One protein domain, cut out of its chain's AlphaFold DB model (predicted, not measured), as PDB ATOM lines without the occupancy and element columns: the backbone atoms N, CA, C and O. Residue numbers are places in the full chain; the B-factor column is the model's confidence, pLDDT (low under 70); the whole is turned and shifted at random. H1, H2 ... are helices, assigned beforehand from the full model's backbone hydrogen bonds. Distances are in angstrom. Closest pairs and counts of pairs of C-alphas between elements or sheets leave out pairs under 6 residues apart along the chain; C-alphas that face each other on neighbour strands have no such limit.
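What this domain is: This is residues 30 to 130 of the 130 residues of an uncharacterized protein of Pararobbsia alpina (UniProt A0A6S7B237). One long helix, H4, makes the length of a rod; H1 crosses it near its last residues, the unnamed stretch 37 to 58 runs along it, and H2, H3 and residues 73 to 84 gather round its first residues. The printed part has 101 residues with four named helices, H1 to H4, and no named strand: all helix. It is extended, radius of gyration of the C-alphas 22.0 A, spans 68 by 21 by 19 A.

Where its parts are: H1, residues 30 to 36, begins at C-alpha 30 (230.325, 238.548, 176.518). H2 is residues 59 to 62, H3 residues 65 to 72. H4, residues 85 to 129, is 64.4 A long and ends at C-alpha 129 (226.244, 235.151, 164.758).

How they stand to each other: H4, with residues 117 to 125 alone, touches H1, about perpendicular at 76 degrees; the closest C-alphas, of Ala 34 and Arg 117, are 4.6 A apart. With residues 86 to 91 alone it touches H3, a steep tilt of 66 degrees, the same way; closest are the C-alphas of Trp 71 and Val 87, 6.0 A. H2 and H4 are near each other. In H1, H3 and H4 every O i to N i+4 pair is within hydrogen-bond range; H2 is too short for one.

The domain as a whole: The C-alphas farthest apart, of Asp 82 and Ala 130, are 69.6 A apart. The printed part has no cut. The links H1 to H2 and H3 to H4 are long. Residue 130 is under pLDDT 70.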
ATOM      1  N   ARG A  30     229.211 237.614 176.716       90.50
ATOM      2  CA  ARG A  30     230.325 238.548 176.518       90.50
ATOM      3  C   ARG A  30     231.336 238.487 177.665       90.50
ATOM      4  O   ARG A  30     232.530 238.359 177.406       90.50
ATOM      5  N   ASP A  31     230.865 238.522 178.911       89.62
ATOM      6  CA  ASP A  31     231.724 238.442 180.101       89.62
ATOM      7  C   ASP A  31     232.471 237.105 180.144       89.62
ATOM      8  O   ASP A  31     233.674 237.063 180.408       89.62
ATOM      9  N   TYR A  32     231.782 236.011 179.798       90.19
ATOM     10  CA  TYR A  32     232.396 234.687 179.696       90.19
ATOM     11  C   TYR A  32     233.562 234.670 178.697       90.19
ATOM     12  O   TYR A  32     234.654 234.201 179.031       90.19
ATOM     13  N   PHE A  33     233.374 235.211 177.490       92.94
ATOM     14  CA  PHE A  33     234.458 235.275 176.509       92.94
ATOM     15  C   PHE A  33     235.581 236.226 176.924       92.94
ATOM     16  O   PHE A  33     236.743 235.914 176.679       92.94
ATOM     17  N   ALA A  34     235.270 237.341 177.587       93.50
ATOM     18  CA  ALA A  34     236.283 238.278 178.066       93.50
ATOM     19  C   ALA A  34     237.207 237.630 179.111       93.50
ATOM     20  O   ALA A  34     238.422 237.821 179.073       93.50
ATOM     21  N   VAL A  35     236.654 236.807 180.008       91.38
ATOM     22  CA  VAL A  35     237.435 236.029 180.989       91.38
ATOM     23  C   VAL A  35     238.262 234.928 180.316       91.38
ATOM     24  O   VAL A  35     239.347 234.598 180.792       91.38
ATOM     25  N   ARG A  36     237.774 234.365 179.206       92.56
ATOM     26  CA  ARG A  36     238.442 233.302 178.432       92.56
ATOM     27  C   ARG A  36     239.439 233.810 177.389       92.56
ATOM     28  O   ARG A  36     240.059 232.986 176.718       92.56
ATOM     29  N   ALA A  37     239.587 235.121 177.232       94.69
ATOM     30  CA  ALA A  37     240.512 235.687 176.264       94.69
ATOM     31  C   ALA A  37     241.961 235.237 176.542       94.69
ATOM     32  O   ALA A  37     242.350 235.113 177.710       94.69
ATOM     33  N   PRO A  38     242.778 235.018 175.494       94.88
ATOM     34  CA  PRO A  38     244.193 234.704 175.653       94.88
ATOM     35  C   PRO A  38     244.914 235.748 176.510       94.88
ATOM     36  O   PRO A  38     244.664 236.947 176.372       94.88
ATOM     37  N   ALA A  39     245.810 235.284 177.385       92.94
ATOM     38  CA  ALA A  39     246.593 236.160 178.257       92.94
ATOM     39  C   ALA A  39     247.585 237.029 177.468       92.94
ATOM     40  O   ALA A  39     247.814 238.181 177.827       92.94
ATOM     41  N   GLU A  40     248.144 236.476 176.392       94.69
ATOM     42  CA  GLU A  40     249.017 237.195 175.473       94.69
ATOM     43  C   GLU A  40     248.187 238.109 174.567       94.69
ATOM     44  O   GLU A  40     247.245 237.667 173.900       94.69
ATOM     45  N   ILE A  41     248.531 239.397 174.569       94.69
ATOM     46  CA  ILE A  41     247.934 240.385 173.678       94.69
ATOM     47  C   ILE A  41     248.677 240.312 172.341       94.69
ATOM     48  O   ILE A  41     249.890 240.509 172.332       94.69
ATOM     49  N   PRO A  42     247.990 240.083 171.213       94.31
ATOM     50  CA  PRO A  42     248.650 240.057 169.914       94.31
ATOM     51  C   PRO A  42     249.266 241.412 169.538       94.31
ATOM     52  O   PRO A  42     248.630 242.448 169.728       94.31
ATOM     53  N   ASP A  43     250.426 241.404 168.876       93.19
ATOM     54  CA  ASP A  43     251.144 242.622 168.447       93.19
ATOM     55  C   ASP A  43     250.322 243.552 167.540       93.19
ATOM     56  O   ASP A  43     250.527 244.766 167.492       93.19
ATOM     57  N   TRP A  44     249.373 242.988 166.789       92.50
ATOM     58  CA  TRP A  44     248.498 243.763 165.914       92.50
ATOM     59  C   TRP A  44     247.395 244.510 166.678       92.50
ATOM     60  O   TRP A  44     246.773 245.413 166.109       92.50
ATOM     61  N   PHE A  45     247.122 244.158 167.942       94.31
ATOM     62  CA  PHE A  45     246.104 244.824 168.746       94.31
ATOM     63  C   PHE A  45     246.625 246.168 169.258       94.31
ATOM     64  O   PHE A  45     247.508 246.250 170.111       94.31
ATOM     65  N   LYS A  46     246.030 247.247 168.750       90.06
ATOM     66  CA  LYS A  46     246.357 248.615 169.154       90.06
ATOM     67  C   LYS A  46     245.243 249.165 170.032       90.06
ATOM     68  O   LYS A  46     244.143 249.428 169.547       90.06
ATOM     69  N   HIS A  47     245.539 249.339 171.317       90.75
ATOM     70  CA  HIS A  47     244.676 250.081 172.235       90.75
ATOM     71  C   HIS A  47     244.756 251.576 171.918       90.75
ATOM     72  O   HIS A  47     245.847 252.113 171.730       90.75
ATOM     73  N   ALA A  48     243.599 252.231 171.843       90.31
ATOM     74  CA  ALA A  48     243.488 253.671 171.657       90.31
ATOM     75  C   ALA A  48     243.125 254.308 173.012       90.31
ATOM     76  O   ALA A  48     241.987 254.148 173.462       90.31
ATOM     77  N   PRO A  49     244.064 255.005 173.678       90.12
ATOM     78  CA  PRO A  49     243.799 255.672 174.949       90.12
ATOM     79  C   PRO A  49     242.683 256.713 174.824       90.12
ATOM     80  O   PRO A  49     242.645 257.469 173.854       90.12
ATOM     81  N   ALA A  50     241.818 256.812 175.837       87.75
ATOM     82  CA  ALA A  50     240.801 257.870 175.904       87.75
ATOM     83  C   ALA A  50     241.403 259.250 176.229       87.75
ATOM     84  O   ALA A  50     240.871 260.283 175.835       87.75
ATOM     85  N   THR A  51     242.518 259.261 176.954       91.88
ATOM     86  CA  THR A  51     243.238 260.464 177.386       91.88
ATOM     87  C   THR A  51     244.619 260.493 176.754       91.88
ATOM     88  O   THR A  51     245.282 259.459 176.722       91.88
ATOM     89  N   SER A  52     245.083 261.659 176.307       93.69
ATOM     90  CA  SER A  52     246.440 261.831 175.781       93.69
ATOM     91  C   SER A  52     247.502 261.681 176.868       93.69
ATOM     92  O   SER A  52     247.279 262.071 178.015       93.69
ATOM     93  N   ARG A  53     248.682 261.186 176.484       94.12
ATOM     94  CA  ARG A  53     249.855 261.140 177.360       94.12
ATOM     95  C   ARG A  53     250.254 262.556 177.799       94.12
ATOM     96  O   ARG A  53     250.288 263.445 176.944       94.12
ATOM     97  N   PRO A  54     250.579 262.780 179.085       95.44
ATOM     98  CA  PRO A  54     251.127 264.049 179.550       95.44
ATOM     99  C   PRO A  54     252.362 264.472 178.748       95.44
ATOM    100  O   PRO A  54     253.220 263.651 178.411       95.44
ATOM    101  N   VAL A  55     252.446 265.764 178.432       95.00
ATOM    102  CA  VAL A  55     253.574 266.334 177.691       95.00
ATOM    103  C   VAL A  55     254.681 266.685 178.674       95.00
ATOM    104  O   VAL A  55     254.477 267.485 179.585       95.00
ATOM    105  N   ILE A  56     255.857 266.097 178.472       94.88
ATOM    106  CA  ILE A  56     257.050 266.413 179.256       94.88
ATOM    107  C   ILE A  56     257.682 267.674 178.652       94.88
ATOM    108  O   ILE A  56     257.960 267.685 177.447       94.88
ATOM    109  N   PRO A  57     257.889 268.744 179.437       93.06
ATOM    110  CA  PRO A  57     258.499 269.960 178.923       93.06
ATOM    111  C   PRO A  57     259.961 269.701 178.546       93.06
ATOM    112  O   PRO A  57     260.700 269.052 179.282       93.06
ATOM    113  N   VAL A  58     260.383 270.219 177.391       92.00
ATOM    114  CA  VAL A  58     261.757 270.052 176.897       92.00
ATOM    115  C   VAL A  58     262.651 271.129 177.526       92.00
ATOM    116  O   VAL A  58     262.375 272.317 177.313       92.00
ATOM    117  N   PRO A  59     263.726 270.760 178.253       89.19
ATOM    118  CA  PRO A  59     264.579 271.721 178.959       89.19
ATOM    119  C   PRO A  59     265.153 272.814 178.053       89.19
ATOM    120  O   PRO A  59     264.925 273.994 178.296       89.19
ATOM    121  N   HIS A  60     265.787 272.443 176.937       88.12
ATOM    122  CA  HIS A  60     266.383 273.400 175.993       88.12
ATOM    123  C   HIS A  60     265.384 274.331 175.290       88.12
ATOM    124  O   HIS A  60     265.789 275.348 174.738       88.12
ATOM    125  N   ALA A  61     264.095 273.983 175.270       89.50
ATOM    126  CA  ALA A  61     263.059 274.844 174.700       89.50
ATOM    127  C   ALA A  61     262.495 275.838 175.727       89.50
ATOM    128  O   ALA A  61     261.861 276.817 175.342       89.50
ATOM    129  N   SER A  62     262.690 275.563 177.019       88.19
ATOM    130  CA  SER A  62     262.035 276.278 178.121       88.19
ATOM    131  C   SER A  62     263.007 277.105 178.962       88.19
ATOM    132  O   SER A  62     262.579 278.046 179.623       88.19
ATOM    133  N   LEU A  63     264.293 276.750 178.948       93.06
ATOM    134  CA  LEU A  63     265.352 277.377 179.732       93.06
ATOM    135  C   LEU A  63     266.367 278.068 178.821       93.06
ATOM    136  O   LEU A  63     266.640 277.611 177.708       93.06
ATOM    137  N   THR A  64     266.974 279.148 179.315       95.25
ATOM    138  CA  THR A  64     268.169 279.720 178.680       95.25
ATOM    139  C   THR A  64     269.358 278.767 178.814       95.25
ATOM    140  O   THR A  64     269.349 277.848 179.631       95.25
ATOM    141  N   SER A  65     270.430 278.987 178.049       94.06
ATOM    142  CA  SER A  65     271.637 278.149 178.133       94.06
ATOM    143  C   SER A  65     272.285 278.133 179.524       94.06
ATOM    144  O   SER A  65     272.913 277.143 179.886       94.06
ATOM    145  N   GLU A  66     272.169 279.216 180.292       92.81
ATOM    146  CA  GLU A  66     272.705 279.314 181.659       92.81
ATOM    147  C   GLU A  66     271.814 278.560 182.648       92.81
ATOM    148  O   GLU A  66     272.299 277.700 183.378       92.81
ATOM    149  N   GLN A  67     270.500 278.777 182.574       93.25
ATOM    150  CA  GLN A  67     269.514 278.049 183.375       93.25
ATOM    151  C   GLN A  67     269.522 276.547 183.080       93.25
ATOM    152  O   GLN A  67     269.327 275.734 183.975       93.25
ATOM    153  N   TYR A  68     269.768 276.162 181.827       93.94
ATOM    154  CA  TYR A  68     269.927 274.762 181.459       93.94
ATOM    155  C   TYR A  68     271.120 274.134 182.183       93.94
ATOM    156  O   TYR A  68     270.977 273.039 182.702       93.94
ATOM    157  N   LYS A  69     272.271 274.816 182.270       92.62
ATOM    158  CA  LYS A  69     273.443 274.298 182.999       92.62
ATOM    159  C   LYS A  69     273.182 274.165 184.499       92.62
ATOM    160  O   LYS A  69     273.638 273.203 185.104       92.62
ATOM    161  N   GLU A  70     272.465 275.122 185.087       92.88
ATOM    162  CA  GLU A  70     272.008 275.027 186.480       92.88
ATOM    163  C   GLU A  70     271.098 273.812 186.681       92.88
ATOM    164  O   GLU A  70     271.274 273.054 187.628       92.88
ATOM    165  N   TRP A  71     270.142 273.610 185.772       94.31
ATOM    166  CA  TRP A  71     269.211 272.488 185.822       94.31
ATOM    167  C   TRP A  71     269.897 271.133 185.602       94.31
ATOM    168  O   TRP A  71     269.577 270.182 186.303       94.31
ATOM    169  N   ASP A  72     270.833 271.058 184.654       93.19
ATOM    170  CA  ASP A  72     271.621 269.864 184.311       93.19
ATOM    171  C   ASP A  72     272.505 269.421 185.483       93.19
ATOM    172  O   ASP A  72     272.678 268.231 185.711       93.19
ATOM    173  N   GLY A  73     273.010 270.379 186.266       91.31
ATOM    174  CA  GLY A  73     273.778 270.089 187.475       91.31
ATOM    175  C   GLY A  73     272.964 269.815 188.729       91.31
ATOM    176  O   GLY A  73     273.537 269.425 189.751       91.31
ATOM    177  N   LEU A  74     271.653 270.035 188.687       90.44
ATOM    178  CA  LEU A  74     270.780 269.845 189.834       90.44
ATOM    179  C   LEU A  74     270.634 268.352 190.159       90.44
ATOM    180  O   LEU A  74     270.479 267.534 189.261       90.44
ATOM    181  N   ASP A  75     270.670 268.011 191.448       81.75
ATOM    182  CA  ASP A  75     270.718 266.638 191.987       81.75
ATOM    183  C   ASP A  75     272.055 265.885 191.751       81.75
ATOM    184  O   ASP A  75     272.281 264.861 192.399       81.75
ATOM    185  N   GLU A  76     272.968 266.388 190.905       89.00
ATOM    186  CA  GLU A  76     274.314 265.813 190.709       89.00
ATOM    187  C   GLU A  76     275.419 266.574 191.459       89.00
ATOM    188  O   GLU A  76     276.215 265.968 192.181       89.00
ATOM    189  N   TRP A  77     275.487 267.900 191.302       89.56
ATOM    190  CA  TRP A  77     276.497 268.755 191.948       89.56
ATOM    191  C   TRP A  77     275.967 270.122 192.411       89.56
ATOM    192  O   TRP A  77     276.737 270.916 192.952       89.56
ATOM    193  N   LEU A  78     274.676 270.399 192.205       90.81
ATOM    194  CA  LEU A  78     273.961 271.561 192.730       90.81
ATOM    195  C   LEU A  78     272.749 271.108 193.542       90.81
ATOM    196  O   LEU A  78     271.999 270.219 193.127       90.81
ATOM    197  N   GLU A  79     272.528 271.760 194.679       92.19
ATOM    198  CA  GLU A  79     271.304 271.600 195.451       92.19
ATOM    199  C   GLU A  79     270.210 272.550 194.942       92.19
ATOM    200  O   GLU A  79     270.459 273.553 194.271       92.19
ATOM    201  N   LEU A  80     268.955 272.272 195.308       89.75
ATOM    202  CA  LEU A  80     267.816 273.136 194.975       89.75
ATOM    203  C   LEU A  80     267.995 274.585 195.467       89.75
ATOM    204  O   LEU A  80     267.430 275.500 194.872       89.75
ATOM    205  N   SER A  81     268.754 274.803 196.544       91.94
ATOM    206  CA  SER A  81     269.081 276.141 197.053       91.94
ATOM    207  C   SER A  81     270.068 276.908 196.178       91.94
ATOM    208  O   SER A  81     270.078 278.136 196.236       91.94
ATOM    209  N   ASP A  82     270.870 276.203 195.379       91.88
ATOM    210  CA  ASP A  82     271.984 276.778 194.621       91.88
ATOM    211  C   ASP A  82     271.556 277.290 193.243       91.88
ATOM    212  O   ASP A  82     272.329 277.952 192.551       91.88
ATOM    213  N   VAL A  83     270.317 277.001 192.844       92.56
ATOM    214  CA  VAL A  83     269.772 277.359 191.535       92.56
ATOM    215  C   VAL A  83     268.748 278.489 191.607       92.56
ATOM    216  O   VAL A  83     268.056 278.720 192.617       92.56
ATOM    217  N   SER A  84     268.617 279.186 190.482       93.75
ATOM    218  CA  SER A  84     267.615 280.230 190.279       93.75
ATOM    219  C   SER A  84     266.183 279.731 190.532       93.75
ATOM    220  O   SER A  84     265.866 278.546 190.384       93.75
ATOM    221  N   ASN A  85     265.287 280.637 190.942       94.75
ATOM    222  CA  ASN A  85     263.880 280.293 191.195       94.75
ATOM    223  C   ASN A  85     263.224 279.699 189.936       94.75
ATOM    224  O   ASN A  85     262.463 278.741 190.031       94.75
ATOM    225  N   GLU A  86     263.561 280.230 188.763       94.44
ATOM    226  CA  GLU A  86     263.066 279.789 187.462       94.44
ATOM    227  C   GLU A  86     263.432 278.324 187.190       94.44
ATOM    228  O   GLU A  86     262.583 277.538 186.763       94.44
ATOM    229  N   VAL A  87     264.674 277.931 187.498       94.19
ATOM    230  CA  VAL A  87     265.137 276.543 187.372       94.19
ATOM    231  C   VAL A  87     264.417 275.634 188.362       94.19
ATOM    232  O   VAL A  87     264.005 274.542 187.975       94.19
ATOM    233  N   ARG A  88     264.179 276.076 189.605       94.81
ATOM    234  CA  ARG A  88     263.407 275.288 190.588       94.81
ATOM    235  C   ARG A  88     261.970 275.058 190.140       94.81
ATOM    236  O   ARG A  88     261.476 273.935 190.213       94.81
ATOM    237  N   GLU A  89     261.300 276.104 189.665       94.88
ATOM    238  CA  GLU A  89     259.931 276.003 189.161       94.88
ATOM    239  C   GLU A  89     259.847 275.094 187.934       94.88
ATOM    240  O   GLU A  89     258.943 274.258 187.841       94.88
ATOM    241  N   PHE A  90     260.789 275.235 186.997       95.25
ATOM    242  CA  PHE A  90     260.877 274.353 185.842       95.25
ATOM    243  C   PHE A  90     261.124 272.906 186.268       95.25
ATOM    244  O   PHE A  90     260.410 272.012 185.822       95.25
ATOM    245  N   HIS A  91     262.081 272.671 187.165       95.00
ATOM    246  CA  HIS A  91     262.418 271.343 187.657       95.00
ATOM    247  C   HIS A  91     261.229 270.669 188.355       95.00
ATOM    248  O   HIS A  91     260.943 269.502 188.090       95.00
ATOM    249  N   ALA A  92     260.474 271.409 189.172       94.56
ATOM    250  CA  ALA A  92     259.253 270.907 189.800       94.56
ATOM    251  C   ALA A  92     258.188 270.516 188.760       94.56
ATOM    252  O   ALA A  92     257.614 269.428 188.839       94.56
ATOM    253  N   LYS A  93     257.953 271.366 187.747       95.25
ATOM    254  CA  LYS A  93     257.033 271.061 186.633       95.25
ATOM    255  C   LYS A  93     257.500 269.848 185.828       95.25
ATOM    256  O   LYS A  93     256.681 269.014 185.456       95.25
ATOM    257  N   TYR A  94     258.802 269.747 185.574       95.38
ATOM    258  CA  TYR A  94     259.418 268.651 184.836       95.38
ATOM    259  C   TYR A  94     259.262 267.317 185.572       95.38
ATOM    260  O   TYR A  94     258.735 266.372 184.986       95.38
ATOM    261  N   LYS A  95     259.625 267.252 186.864       94.75
ATOM    262  CA  LYS A  95     259.433 266.051 187.698       94.75
ATOM    263  C   LYS A  95     257.960 265.640 187.743       94.75
ATOM    264  O   LYS A  95     257.643 264.497 187.431       94.75
ATOM    265  N   ALA A  96     257.054 266.585 187.998       96.38
ATOM    266  CA  ALA A  96     255.620 266.304 188.011       96.38
ATOM    267  C   ALA A  96     255.104 265.763 186.662       96.38
ATOM    268  O   ALA A  96     254.297 264.834 186.635       96.38
ATOM    269  N   ALA A  97     255.572 266.315 185.537       96.38
ATOM    270  CA  ALA A  97     255.186 265.850 184.206       96.38
ATOM    271  C   ALA A  97     255.727 264.445 183.896       96.38
ATOM    272  O   ALA A  97     255.014 263.641 183.297       96.38
ATOM    273  N   ILE A  98     256.957 264.139 184.321       96.50
ATOM    274  CA  ILE A  98     257.545 262.802 184.204       96.50
ATOM    275  C   ILE A  98     256.759 261.784 185.027       96.50
ATOM    276  O   ILE A  98     256.353 260.754 184.489       96.50
ATOM    277  N   ASP A  99     256.495 262.082 186.296       96.88
ATOM    278  CA  ASP A  99     255.766 261.180 187.186       96.88
ATOM    279  C   ASP A  99     254.353 260.909 186.657       96.88
ATOM    280  O   ASP A  99     253.903 259.761 186.609       96.88
ATOM    281  N   ALA A 100     253.674 261.955 186.175       97.06
ATOM    282  CA  ALA A 100     252.372 261.829 185.533       97.06
ATOM    283  C   ALA A 100     252.439 260.991 184.247       97.06
ATOM    284  O   ALA A 100     251.552 260.173 184.007       97.06
ATOM    285  N   ALA A 101     253.477 261.164 183.425       97.00
ATOM    286  CA  ALA A 101     253.659 260.382 182.207       97.00
ATOM    287  C   ALA A 101     253.898 258.897 182.514       97.00
ATOM    288  O   ALA A 101     253.271 258.047 181.886       97.00
ATOM    289  N   TYR A 102     254.720 258.574 183.516       96.56
ATOM    290  CA  TYR A 102     254.927 257.190 183.951       96.56
ATOM    291  C   TYR A 102     253.671 256.562 184.551       96.56
ATOM    292  O   TYR A 102     253.374 255.398 184.280       96.56
ATOM    293  N   ALA A 103     252.919 257.309 185.363       96.50
ATOM    294  CA  ALA A 103     251.636 256.844 185.876       96.50
ATOM    295  C   ALA A 103     250.671 256.536 184.722       96.50
ATOM    296  O   ALA A 103     250.121 255.439 184.666       96.50
ATOM    297  N   TRP A 104     250.564 257.451 183.757       96.94
ATOM    298  CA  TRP A 104     249.750 257.262 182.563       96.94
ATOM    299  C   TRP A 104     250.190 256.040 181.747       96.94
ATOM    300  O   TRP A 104     249.338 255.246 181.359       96.94
ATOM    301  N   ASP A 105     251.495 255.843 181.527       95.44
ATOM    302  CA  ASP A 105     252.022 254.698 180.769       95.44
ATOM    303  C   ASP A 105     251.656 253.365 181.459       95.44
ATOM    304  O   ASP A 105     251.214 252.424 180.794       95.44
ATOM    305  N   ARG A 106     251.749 253.292 182.798       94.75
ATOM    306  CA  ARG A 106     251.314 252.111 183.573       94.75
ATOM    307  C   ARG A 106     249.813 251.861 183.452       94.75
ATOM    308  O   ARG A 106     249.398 250.725 183.226       94.75
ATOM    309  N   ASP A 107     249.006 252.910 183.579       95.12
ATOM    310  CA  ASP A 107     247.550 252.799 183.488       95.12
ATOM    311  C   ASP A 107     247.108 252.381 182.078       95.12
ATOM    312  O   ASP A 107     246.197 251.563 181.932       95.12
ATOM    313  N   GLN A 108     247.774 252.879 181.030       94.00
ATOM    314  CA  GLN A 108     247.489 252.470 179.653       94.00
ATOM    315  C   GLN A 108     247.895 251.031 179.365       94.00
ATOM    316  O   GLN A 108     247.184 250.350 178.624       94.00
ATOM    317  N   GLU A 109     248.985 250.544 179.956       92.00
ATOM    318  CA  GLU A 109     249.365 249.140 179.830       92.00
ATOM    319  C   GLU A 109     248.281 248.236 180.429       92.00
ATOM    320  O   GLU A 109     247.813 247.309 179.767       92.00
ATOM    321  N   ILE A 110     247.781 248.558 181.626       92.81
ATOM    322  CA  ILE A 110     246.662 247.840 182.256       92.81
ATOM    323  C   ILE A 110     245.394 247.937 181.393       92.81
ATOM    324  O   ILE A 110     244.739 246.925 181.123       92.81
ATOM    325  N   ALA A 111     245.055 249.137 180.917       94.12
ATOM    326  CA  ALA A 111     243.889 249.359 180.067       94.12
ATOM    327  C   ALA A 111     243.957 248.541 178.769       94.12
ATOM    328  O   ALA A 111     242.935 248.002 178.338       94.12
ATOM    329  N   ARG A 112     245.152 248.374 178.183       94.50
ATOM    330  CA  ARG A 112     245.382 247.550 176.989       94.50
ATOM    331  C   ARG A 112     244.978 246.092 177.215       94.50
ATOM    332  O   ARG A 112     244.309 245.526 176.350       94.50
ATOM    333  N   TYR A 113     245.298 245.503 178.373       93.94
ATOM    334  CA  TYR A 113     244.863 244.139 178.719       93.94
ATOM    335  C   TYR A 113     243.343 244.020 178.778       93.94
ATOM    336  O   TYR A 113     242.770 243.104 178.188       93.94
ATOM    337  N   PHE A 114     242.667 244.946 179.460       94.06
ATOM    338  CA  PHE A 114     241.206 244.916 179.538       94.06
ATOM    339  C   PHE A 114     240.560 245.137 178.168       94.06
ATOM    340  O   PHE A 114     239.651 244.397 177.792       94.06
ATOM    341  N   ALA A 115     241.058 246.099 177.392       95.19
ATOM    342  CA  ALA A 115     240.566 246.382 176.050       95.19
ATOM    343  C   ALA A 115     240.704 245.162 175.123       95.19
ATOM    344  O   ALA A 115     239.775 244.858 174.371       95.19
ATOM    345  N   TRP A 116     241.816 244.424 175.216       95.44
ATOM    346  CA  TRP A 116     242.016 243.182 174.468       95.44
ATOM    347  C   TRP A 116     240.952 242.133 174.805       95.44
ATOM    348  O   TRP A 116     240.318 241.587 173.902       95.44
ATOM    349  N   ARG A 117     240.694 241.897 176.097       96.12
ATOM    350  CA  ARG A 117     239.695 240.917 176.551       96.12
ATOM    351  C   ARG A 117     238.307 241.206 175.990       96.12
ATOM    352  O   ARG A 117     237.640 240.304 175.484       96.12
ATOM    353  N   TRP A 118     237.896 242.470 176.015       94.31
ATOM    354  CA  TRP A 118     236.606 242.876 175.460       94.31
ATOM    355  C   TRP A 118     236.575 242.795 173.936       94.31
ATOM    356  O   TRP A 118     235.586 242.337 173.366       94.31
ATOM    357  N   ARG A 119     237.674 243.145 173.258       94.94
ATOM    358  CA  ARG A 119     237.776 242.994 171.802       94.94
ATOM    359  C   ARG A 119     237.682 241.533 171.364       94.94
ATOM    360  O   ARG A 119     237.036 241.238 170.356       94.94
ATOM    361  N   TYR A 120     238.322 240.634 172.103       95.38
ATOM    362  CA  TYR A 120     238.227 239.194 171.895       95.38
ATOM    363  C   TYR A 120     236.785 238.712 172.079       95.38
ATOM    364  O   TYR A 120     236.248 238.050 171.190       95.38
ATOM    365  N   ALA A 121     236.129 239.112 173.174       94.44
ATOM    366  CA  ALA A 121     234.738 238.756 173.444       94.44
ATOM    367  C   ALA A 121     233.790 239.179 172.317       94.44
ATOM    368  O   ALA A 121     233.011 238.366 171.819       94.44
ATOM    369  N   ASP A 122     233.919 240.421 171.851       93.94
ATOM    370  CA  ASP A 122     233.129 240.946 170.737       93.94
ATOM    371  C   ASP A 122     233.382 240.169 169.436       93.94
ATOM    372  O   ASP A 122     232.475 239.992 168.623       93.94
ATOM    373  N   SER A 123     234.611 239.691 169.228       92.94
ATOM    374  CA  SER A 123     234.975 238.902 168.045       92.94
ATOM    375  C   SER A 123     234.374 237.494 168.098       92.94
ATOM    376  O   SER A 123     233.878 237.009 167.084       92.94
ATOM    377  N   MET A 124     234.348 236.868 169.279       93.56
ATOM    378  CA  MET A 124     233.709 235.563 169.492       93.56
ATOM    379  C   MET A 124     232.188 235.630 169.330       93.56
ATOM    380  O   MET A 124     231.597 234.753 168.701       93.56
ATOM    381  N   LEU A 125     231.550 236.691 169.834       91.81
ATOM    382  CA  LEU A 125     230.117 236.913 169.632       91.81
ATOM    383  C   LEU A 125     229.772 237.077 168.149       91.81
ATOM    384  O   LEU A 125     228.843 236.434 167.667       91.81
ATOM    385  N   LYS A 126     230.557 237.870 167.413       91.81
ATOM    386  CA  LYS A 126     230.375 238.040 165.964       91.81
ATOM    387  C   LYS A 126     230.550 236.734 165.198       91.81
ATOM    388  O   LYS A 126     229.729 236.434 164.344       91.81
ATOM    389  N   ALA A 127     231.581 235.951 165.518       90.56
ATOM    390  CA  ALA A 127     231.827 234.661 164.871       90.56
ATOM    391  C   ALA A 127     230.697 233.649 165.111       90.56
ATOM    392  O   ALA A 127     230.466 232.788 164.275       90.56
ATOM    393  N   ARG A 128     229.986 233.754 166.242       85.56
ATOM    394  CA  ARG A 128     228.823 232.915 166.554       85.56
ATOM    395  C   ARG A 128     227.553 233.329 165.799       85.56
ATOM    396  O   ARG A 128     226.676 232.494 165.610       85.56
ATOM    397  N   GLN A 129     227.413 234.610 165.465       82.00
ATOM    398  CA  GLN A 129     226.244 235.151 164.758       82.00
ATOM    399  C   GLN A 129     226.349 235.033 163.226       82.00
ATOM    400  O   GLN A 129     225.348 235.258 162.549       82.00
ATOM    401  N   ALA A 130     227.541 234.731 162.702       65.38
ATOM    402  CA  ALA A 130     227.822 234.496 161.284       65.38
ATOM    403  C   ALA A 130     227.538 233.042 160.883       65.38
ATOM    404  O   ALA A 130     227.101 232.845 159.728       65.38
TER     405      ALA A 130